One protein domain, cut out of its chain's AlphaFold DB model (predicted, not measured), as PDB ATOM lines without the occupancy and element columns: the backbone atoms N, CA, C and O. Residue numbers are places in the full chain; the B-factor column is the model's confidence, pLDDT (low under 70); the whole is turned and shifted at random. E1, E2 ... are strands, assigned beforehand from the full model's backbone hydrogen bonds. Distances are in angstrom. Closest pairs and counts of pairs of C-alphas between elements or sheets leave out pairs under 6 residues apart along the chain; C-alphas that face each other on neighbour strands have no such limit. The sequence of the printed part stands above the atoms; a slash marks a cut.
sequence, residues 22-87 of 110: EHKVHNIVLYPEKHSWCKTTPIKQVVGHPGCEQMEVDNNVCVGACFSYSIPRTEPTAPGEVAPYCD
ATOM      1  N   GLU A  22      -2.070  40.339 -25.370       57.12
ATOM      2  CA  GLU A  22      -2.778  39.114 -25.037       57.12
ATOM      3  C   GLU A  22      -2.311  38.665 -23.659       57.12
ATOM      4  O   GLU A  22      -1.109  38.568 -23.407       57.12
ATOM      5  N   HIS A  23      -3.258  38.425 -22.760       62.34
ATOM      6  CA  HIS A  23      -2.976  37.898 -21.434       62.34
ATOM      7  C   HIS A  23      -2.486  36.453 -21.583       62.34
ATOM      8  O   HIS A  23      -3.248  35.570 -21.976       62.34
ATOM      9  N   LYS A  24      -1.191  36.221 -21.350       64.12
ATOM     10  CA  LYS A  24      -0.550  34.946 -21.715       64.12
ATOM     11  C   LYS A  24      -0.639  33.885 -20.623       64.12
ATOM     12  O   LYS A  24      -0.542  32.704 -20.940       64.12
ATOM     13  N   VAL A  25      -0.788  34.278 -19.356       70.00
ATOM     14  CA  VAL A  25      -0.620  33.362 -18.217       70.00
ATOM     15  C   VAL A  25      -1.750  33.530 -17.204       70.00
ATOM     16  O   VAL A  25      -1.781  34.475 -16.420       70.00
ATOM     17  N   HIS A  26      -2.670  32.562 -17.197       73.38
ATOM     18  CA  HIS A  26      -3.767  32.476 -16.224       73.38
ATOM     19  C   HIS A  26      -3.421  31.658 -14.975       73.38
ATOM     20  O   HIS A  26      -4.087  31.786 -13.949       73.38
ATOM     21  N   ASN A  27      -2.390  30.820 -15.053       77.75
ATOM     22  CA  ASN A  27      -1.845  30.033 -13.956       77.75
ATOM     23  C   ASN A  27      -0.332  29.880 -14.144       77.75
ATOM     24  O   ASN A  27       0.169  29.778 -15.260       77.75
ATOM     25  N   ILE A  28       0.405  29.860 -13.042       80.88
ATOM     26  CA  ILE A  28       1.827  29.520 -13.064       80.88
ATOM     27  C   ILE A  28       1.982  28.063 -12.651       80.88
ATOM     28  O   ILE A  28       1.339  27.619 -11.706       80.88
ATOM     29  N   VAL A  29       2.855  27.316 -13.336       80.25
ATOM     30  CA  VAL A  29       3.115  25.890 -13.035       80.25
ATOM     31  C   VAL A  29       3.514  25.686 -11.568       80.25
ATOM     32  O   VAL A  29       3.207  24.655 -10.983       80.25
ATOM     33  N   LEU A  30       4.161  26.691 -10.968       78.56
ATOM     34  CA  LEU A  30       4.582  26.687  -9.566       78.56
ATOM     35  C   LEU A  30       3.416  26.726  -8.567       78.56
ATOM     36  O   LEU A  30       3.580  26.256  -7.448       78.56
ATOM     37  N   TYR A  31       2.270  27.285  -8.958       79.44
ATOM     38  CA  TYR A  31       1.083  27.439  -8.113       79.44
ATOM     39  C   TYR A  31      -0.173  27.210  -8.966       79.44
ATOM     40  O   TYR A  31      -0.861  28.171  -9.329       79.44
ATOM     41  N   PRO A  32      -0.451  25.953  -9.359       82.94
ATOM     42  CA  PRO A  32      -1.531  25.621 -10.290       82.94
ATOM     43  C   PRO A  32      -2.926  25.973  -9.755       82.94
ATOM     44  O   PRO A  32      -3.854  26.148 -10.539       82.94
ATOM     45  N   GLU A  33      -3.068  26.089  -8.434       84.50
ATOM     46  CA  GLU A  33      -4.290  26.481  -7.732       84.50
ATOM     47  C   GLU A  33      -4.513  27.999  -7.675       84.50
ATOM     48  O   GLU A  33      -5.583  28.462  -7.274       84.50
ATOM     49  N   LYS A  34      -3.499  28.795  -8.029       84.44
ATOM     50  CA  LYS A  34      -3.608  30.250  -8.088       84.44
ATOM     51  C   LYS A  34      -3.950  30.661  -9.512       84.44
ATOM     52  O   LYS A  34      -3.286  30.267 -10.469       84.44
ATOM     53  N   HIS A  35      -4.942  31.539  -9.632       89.31
ATOM     54  CA  HIS A  35      -5.378  32.075 -10.913       89.31
ATOM     55  C   HIS A  35      -5.287  33.596 -10.927       89.31
ATOM     56  O   HIS A  35      -5.742  34.258  -9.990       89.31
ATOM     57  N   SER A  36      -4.714  34.140 -11.999       91.25
ATOM     58  CA  SER A  36      -4.802  35.568 -12.279       91.25
ATOM     59  C   SER A  36      -6.180  35.895 -12.842       91.25
ATOM     60  O   SER A  36      -6.840  35.076 -13.489       91.25
ATOM     61  N   TRP A  37      -6.627  37.119 -12.594       91.88
ATOM     62  CA  TRP A  37      -7.876  37.624 -13.142       91.88
ATOM     63  C   TRP A  37      -7.722  39.090 -13.527       91.88
ATOM     64  O   TRP A  37      -7.019  39.854 -12.868       91.88
ATOM     65  N   CYS A  38      -8.400  39.483 -14.598       93.19
ATOM     66  CA  CYS A  38      -8.464  40.856 -15.077       93.19
ATOM     67  C   CYS A  38      -9.870  41.093 -15.627       93.19
ATOM     68  O   CYS A  38     -10.341  40.347 -16.485       93.19
ATOM     69  N   LYS A  39     -10.567  42.092 -15.085       94.69
ATOM     70  CA  LYS A  39     -11.966  42.392 -15.386       94.69
ATOM     71  C   LYS A  39     -12.118  43.841 -15.831       94.69
ATOM     72  O   LYS A  39     -11.525  44.750 -15.257       94.69
ATOM     73  N   THR A  40     -12.975  44.045 -16.823       96.56
ATOM     74  CA  THR A  40     -13.454  45.369 -17.210       96.56
ATOM     75  C   THR A  40     -14.606  45.801 -16.304       96.56
ATOM     76  O   THR A  40     -15.590  45.072 -16.150       96.56
ATOM     77  N   THR A  41     -14.486  46.989 -15.722       97.19
ATOM     78  CA  THR A  41     -15.470  47.585 -14.813       97.19
ATOM     79  C   THR A  41     -15.937  48.926 -15.384       97.19
ATOM     80  O   THR A  41     -15.085  49.754 -15.716       97.19
ATOM     81  N   PRO A  42     -17.256  49.164 -15.509       97.44
ATOM     82  CA  PRO A  42     -17.775  50.430 -16.015       97.44
ATOM     83  C   PRO A  42     -17.574  51.554 -14.995       97.44
ATOM     84  O   PRO A  42     -17.712  51.343 -13.789       97.44
ATOM     85  N   ILE A  43     -17.261  52.750 -15.487       96.88
ATOM     86  CA  ILE A  43     -17.083  53.971 -14.699       96.88
ATOM     87  C   ILE A  43     -17.769  55.157 -15.383       96.88
ATOM     88  O   ILE A  43     -17.927  55.180 -16.605       96.88
ATOM     89  N   LYS A  44     -18.108  56.179 -14.594       95.62
ATOM     90  CA  LYS A  44     -18.402  57.524 -15.097       95.62
ATOM     91  C   LYS A  44     -17.130  58.358 -14.990       95.62
ATOM     92  O   LYS A  44     -16.588  58.521 -13.900       95.62
ATOM     93  N   GLN A  45     -16.617  58.829 -16.120       94.62
ATOM     94  CA  GLN A  45     -15.438  59.683 -16.181       94.62
ATOM     95  C   GLN A  45     -15.870  61.130 -16.400       94.62
ATOM     96  O   GLN A  45     -16.591  61.417 -17.349       94.62
ATOM     97  N   VAL A  46     -15.376  62.050 -15.575       93.62
ATOM     98  CA  VAL A  46     -15.557  63.487 -15.806       93.62
ATOM     99  C   VAL A  46     -14.505  63.971 -16.804       93.62
ATOM    100  O   VAL A  46     -13.308  63.743 -16.620       93.62
ATOM    101  N   VAL A  47     -14.947  64.632 -17.869       91.88
ATOM    102  CA  VAL A  47     -14.105  65.273 -18.884       91.88
ATOM    103  C   VAL A  47     -14.312  66.779 -18.790       91.88
ATOM    104  O   VAL A  47     -15.442  67.259 -18.836       91.88
ATOM    105  N   GLY A  48     -13.216  67.523 -18.659       89.88
ATOM    106  CA  GLY A  48     -13.232  68.978 -18.545       89.88
ATOM    107  C   GLY A  48     -12.150  69.631 -19.395       89.88
ATOM    108  O   GLY A  48     -11.057  69.083 -19.557       89.88
ATOM    109  N   HIS A  49     -12.456  70.817 -19.914       88.69
ATOM    110  CA  HIS A  49     -11.513  71.686 -20.611       88.69
ATOM    111  C   HIS A  49     -11.680  73.126 -20.101       88.69
ATOM    112  O   HIS A  49     -12.816  73.545 -19.870       88.69
ATOM    113  N   PRO A  50     -10.595  73.900 -19.913       91.62
ATOM    114  CA  PRO A  50     -10.708  75.298 -19.506       91.62
ATOM    115  C   PRO A  50     -11.612  76.100 -20.453       91.62
ATOM    116  O   PRO A  50     -11.421  76.077 -21.663       91.62
ATOM    117  N   GLY A  51     -12.592  76.823 -19.902       87.56
ATOM    118  CA  GLY A  51     -13.559  77.592 -20.698       87.56
ATOM    119  C   GLY A  51     -14.737  76.780 -21.254       87.56
ATOM    120  O   GLY A  51     -15.557  77.340 -21.977       87.56
ATOM    121  N   CYS A  52     -14.853  75.496 -20.906       86.12
ATOM    122  CA  CYS A  52     -16.002  74.643 -21.214       86.12
ATOM    123  C   CYS A  52     -16.619  74.073 -19.930       86.12
ATOM    124  O   CYS A  52     -15.939  73.929 -18.912       86.12
ATOM    125  N   GLU A  53     -17.901  73.708 -19.983       87.19
ATOM    126  CA  GLU A  53     -18.540  72.966 -18.895       87.19
ATOM    127  C   GLU A  53     -17.991  71.535 -18.809       87.19
ATOM    128  O   GLU A  53     -17.640  70.918 -19.819       87.19
ATOM    129  N   GLN A  54     -17.883  71.018 -17.583       89.56
ATOM    130  CA  GLN A  54     -17.476  69.634 -17.340       89.56
ATOM    131  C   GLN A  54     -18.634  68.688 -17.647       89.56
ATOM    132  O   GLN A  54     -19.785  69.012 -17.369       89.56
ATOM    133  N   MET A  55     -18.324  67.498 -18.156       87.12
ATOM    134  CA  MET A  55     -19.339  66.491 -18.456       87.12
ATOM    135  C   MET A  55     -18.925  65.090 -18.026       87.12
ATOM    136  O   MET A  55     -17.741  64.755 -18.024       87.12
ATOM    137  N   GLU A  56     -19.908  64.256 -17.703       91.81
ATOM    138  CA  GLU A  56     -19.699  62.845 -17.385       91.81
ATOM    139  C   GLU A  56     -19.891  61.964 -18.621       91.81
ATOM    140  O   GLU A  56     -20.923  62.013 -19.288       91.81
ATOM    141  N   VAL A  57     -18.911  61.107 -18.905       92.31
ATOM    142  CA  VAL A  57     -18.963  60.126 -19.993       92.31
ATOM    143  C   VAL A  57     -18.831  58.706 -19.456       92.31
ATOM    144  O   VAL A  57     -18.055  58.437 -18.539       92.31
ATOM    145  N   ASP A  58     -19.574  57.774 -20.053       95.00
ATOM    146  CA  ASP A  58     -19.379  56.344 -19.809       95.00
ATOM    147  C   ASP A  58     -18.018  55.893 -20.336       95.00
ATOM    148  O   ASP A  58     -17.706  56.064 -21.518       95.00
ATOM    149  N   ASN A  59     -17.222  55.292 -19.458       95.75
ATOM    150  CA  ASN A  59     -15.952  54.674 -19.804       95.75
ATOM    151  C   ASN A  59     -15.768  53.364 -19.021       95.75
ATOM    152  O   ASN A  59     -16.608  52.959 -18.221       95.75
ATOM    153  N   ASN A  60     -14.661  52.677 -19.262       97.00
ATOM    154  CA  ASN A  60     -14.312  51.420 -18.633       97.00
ATOM    155  C   ASN A  60     -12.908  51.501 -18.031       97.00
ATOM    156  O   ASN A  60     -11.993  52.058 -18.636       97.00
ATOM    157  N   VAL A  61     -12.718  50.873 -16.874       96.44
ATOM    158  CA  VAL A  61     -11.407  50.654 -16.252       96.44
ATOM    159  C   VAL A  61     -11.120  49.157 -16.157       96.44
ATOM    160  O   VAL A  61     -12.034  48.343 -16.025       96.44
ATOM    161  N   CYS A  62      -9.849  48.775 -16.242       95.69
ATOM    162  CA  CYS A  62      -9.417  47.394 -16.034       95.69
ATOM    163  C   CYS A  62      -8.953  47.227 -14.584       95.69
ATOM    164  O   CYS A  62      -8.122  48.002 -14.113       95.69
ATOM    165  N   VAL A  63      -9.485  46.229 -13.881       95.50
ATOM    166  CA  VAL A  63      -9.118  45.899 -12.497       95.50
ATOM    167  C   VAL A  63      -8.785  44.420 -12.427       95.50
ATOM    168  O   VAL A  63      -9.528  43.594 -12.960       95.50
ATOM    169  N   GLY A  64      -7.677  44.070 -11.782       93.81
ATOM    170  CA  GLY A  64      -7.237  42.685 -11.728       93.81
ATOM    171  C   GLY A  64      -6.071  42.432 -10.791       93.81
ATOM    172  O   GLY A  64      -5.447  43.362 -10.282       93.81
ATOM    173  N   ALA A  65      -5.778  41.149 -10.613       92.38
ATOM    174  CA  ALA A  65      -4.571  40.645  -9.979       92.38
ATOM    175  C   ALA A  65      -3.857  39.726 -10.980       92.38
ATOM    176  O   ALA A  65      -4.358  38.651 -11.321       92.38
ATOM    177  N   CYS A  66      -2.701  40.177 -11.462       91.50
ATOM    178  CA  CYS A  66      -1.865  39.471 -12.427       91.50
ATOM    179  C   CYS A  66      -0.629  38.883 -11.740       91.50
ATOM    180  O   CYS A  66      -0.243  39.320 -10.654       91.50
ATOM    181  N   PHE A  67      -0.002  37.889 -12.368       89.81
ATOM    182  CA  PHE A  67       1.220  37.296 -11.835       89.81
ATOM    183  C   PHE A  67       2.453  38.128 -12.182       89.81
ATOM    184  O   PHE A  67       2.631  38.584 -13.313       89.81
ATOM    185  N   SER A  68       3.351  38.245 -11.213       89.38
ATOM    186  CA  SER A  68       4.728  38.671 -11.416       89.38
ATOM    187  C   SER A  68       5.643  37.773 -10.590       89.38
ATOM    188  O   SER A  68       5.298  37.368  -9.479       89.38
ATOM    189  N   TYR A  69       6.785  37.391 -11.153       87.00
ATOM    190  CA  TYR A  69       7.767  36.567 -10.460       87.00
ATOM    191  C   TYR A  69       9.177  36.818 -10.991       87.00
ATOM    192  O   TYR A  69       9.388  37.183 -12.146       87.00
ATOM    193  N   SER A  70      10.161  36.576 -10.133       87.69
ATOM    194  CA  SER A  70      11.575  36.576 -10.486       87.69
ATOM    195  C   SER A  70      12.207  35.333  -9.883       87.69
ATOM    196  O   SER A  70      11.998  35.042  -8.705       87.69
ATOM    197  N   ILE A  71      12.944  34.587 -10.697       85.31
ATOM    198  CA  ILE A  71      13.685  33.410 -10.250       85.31
ATOM    199  C   ILE A  71      15.122  33.876  -9.979       85.31
ATOM    200  O   ILE A  71      15.713  34.499 -10.864       85.31
ATOM    201  N   PRO A  72      15.686  33.638  -8.777       86.25
ATOM    202  CA  PRO A  72      17.080  33.957  -8.493       86.25
ATOM    203  C   PRO A  72      18.019  33.341  -9.532       86.25
ATOM    204  O   PRO A  72      17.819  32.203  -9.953       86.25
ATOM    205  N   ARG A  73      19.041  34.100  -9.926       83.12
ATOM    206  CA  ARG A  73      19.997  33.718 -10.969       83.12
ATOM    207  C   ARG A  73      21.384  33.522 -10.383       83.12
ATOM    208  O   ARG A  73      21.759  34.225  -9.444       83.12
ATOM    209  N   THR A  74      22.126  32.571 -10.937       81.56
ATOM    210  CA  THR A  74      23.547  32.396 -10.626       81.56
ATOM    211  C   THR A  74      24.392  33.264 -11.547       81.56
ATOM    212  O   THR A  74      24.001  33.519 -12.683       81.56
ATOM    213  N   GLU A  75      25.550  33.717 -11.066       82.00
ATOM    214  CA  GLU A  75      26.543  34.378 -11.912       82.00
ATOM    215  C   GLU A  75      27.722  33.413 -12.131       82.00
ATOM    216  O   GLU A  75      28.339  32.998 -11.143       82.00
ATOM    217  N   PRO A  76      28.043  33.024 -13.380       84.12
ATOM    218  CA  PRO A  76      27.434  33.465 -14.640       84.12
ATOM    219  C   PRO A  76      26.066  32.820 -14.926       84.12
ATOM    220  O   PRO A  76      25.818  31.678 -14.540       84.12
ATOM    221  N   THR A  77      25.203  33.547 -15.646       78.19
ATOM    222  CA  THR A  77      23.867  33.081 -16.072       78.19
ATOM    223  C   THR A  77      23.968  31.761 -16.845       78.19
ATOM    224  O   THR A  77      24.625  31.692 -17.887       78.19
ATOM    225  N   ALA A  78      23.292  30.716 -16.367       79.50
ATOM    226  CA  ALA A  78      23.239  29.432 -17.052       79.50
ATOM    227  C   ALA A  78      22.352  29.494 -18.317       79.50
ATOM    228  O   ALA A  78      21.357  30.229 -18.361       79.50
ATOM    229  N   PRO A  79      22.652  28.700 -19.364       78.50
ATOM    230  CA  PRO A  79      21.784  28.597 -20.532       78.50
ATOM    231  C   PRO A  79      20.394  28.085 -20.128       78.50
ATOM    232  O   PRO A  79      20.272  27.005 -19.555       78.50
ATOM    233  N   GLY A  80      19.344  28.846 -20.448       74.31
ATOM    234  CA  GLY A  80      17.956  28.491 -20.127       74.31
ATOM    235  C   GLY A  80      17.381  29.168 -18.879       74.31
ATOM    236  O   GLY A  80      16.230  28.906 -18.536       74.31
ATOM    237  N   GLU A  81      18.130  30.059 -18.222       77.88
ATOM    238  CA  GLU A  81      17.574  30.895 -17.156       77.88
ATOM    239  C   GLU A  81      16.458  31.814 -17.682       77.88
ATOM    240  O   GLU A  81      16.597  32.509 -18.692       77.88
ATOM    241  N   VAL A  82      15.326  31.810 -16.977       79.69
ATOM    242  CA  VAL A  82      14.126  32.557 -17.360       79.69
ATOM    243  C   VAL A  82      14.243  33.994 -16.860       79.69
ATOM    244  O   VAL A  82      14.538  34.240 -15.690       79.69
ATOM    245  N   ALA A  83      13.995  34.960 -17.746       82.81
ATOM    246  CA  ALA A  83      13.949  36.367 -17.371       82.81
ATOM    247  C   ALA A  83      12.817  36.634 -16.356       82.81
ATOM    248  O   ALA A  83      11.793  35.944 -16.390       82.81
ATOM    249  N   PRO A  84      12.954  37.648 -15.481       87.25
ATOM    250  CA  PRO A  84      11.860  38.077 -14.619       87.25
ATOM    251  C   PRO A  84      10.582  38.336 -15.426       87.25
ATOM    252  O   PRO A  84      10.618  38.975 -16.479       87.25
ATOM    253  N   TYR A  85       9.459  37.837 -14.922       85.94
ATOM    254  CA  TYR A  85       8.156  37.929 -15.563       85.94
ATOM    255  C   TYR A  85       7.256  38.901 -14.805       85.94
ATOM    256  O   TYR A  85       7.187  38.883 -13.574       85.94
ATOM    257  N   CYS A  86       6.533  39.738 -15.540       87.75
ATOM    258  CA  CYS A  86       5.551  40.653 -14.979       87.75
ATOM    259  C   CYS A  86       4.424  40.858 -15.987       87.75
ATOM    260  O   CYS A  86       4.682  41.283 -17.115       87.75
ATOM    261  N   ASP A  87       3.195  40.564 -15.572       89.06
ATOM    262  CA  ASP A  87       1.993  40.852 -16.346       89.06
ATOM    263  C   ASP A  87       1.175  41.968 -15.685       89.06
ATOM    264  O   ASP A  87       1.244  42.186 -14.472       89.06
TER     265      ASP A  87
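AT A GLANCE: This is residues 22 to 87 of the 110 residues of the protein "DAN domain-containing protein" of Cimex lectularius (UniProt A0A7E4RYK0). With little regular structure, the domain is one long bent hairpin, E1 and E2, with a loop at the opposite end, residues 66 to 87, that runs out and folds back; its residues 74 to 80 stick out. The printed part has 66 residues with no named helix and two antiparallel strands, E1 then E2; the class is all strand, with 22 residues in named elements. It is extended, with a radius of gyration of the C-alphas of 20.2 A, and spans 61 by 29 by 16 A, only just a rod.

HOW THE PARTS SIT: E1, residues 37 to 47, and E2, residues 55 to 65, form a hairpin with 158 degrees between their directions. N 41 and O 61 are within hydrogen-bond range at 2.8 A. E1 bends by 57 degrees at residue 44 and E2 by 54 degrees at residue 58; these C-alphas face each other at 5.0 A. Residues 68 to 69 pair antiparallel with residues 85 to 86.

IN THESE COORDINATES: E1 begins at C-alpha 37 (-7.876, 37.624, -13.142) and measures 28.9 A. E2 measures 31.0 A and ends at C-alpha 65 (-4.571, 40.645, -9.979).

THE WHOLE: The C-alphas farthest apart, Glu 53 and Pro 76, are 60.8 A apart. The printed part has no cut, and the link from E1 to E2 is short. Residues 22 to 24 have pLDDT under 70.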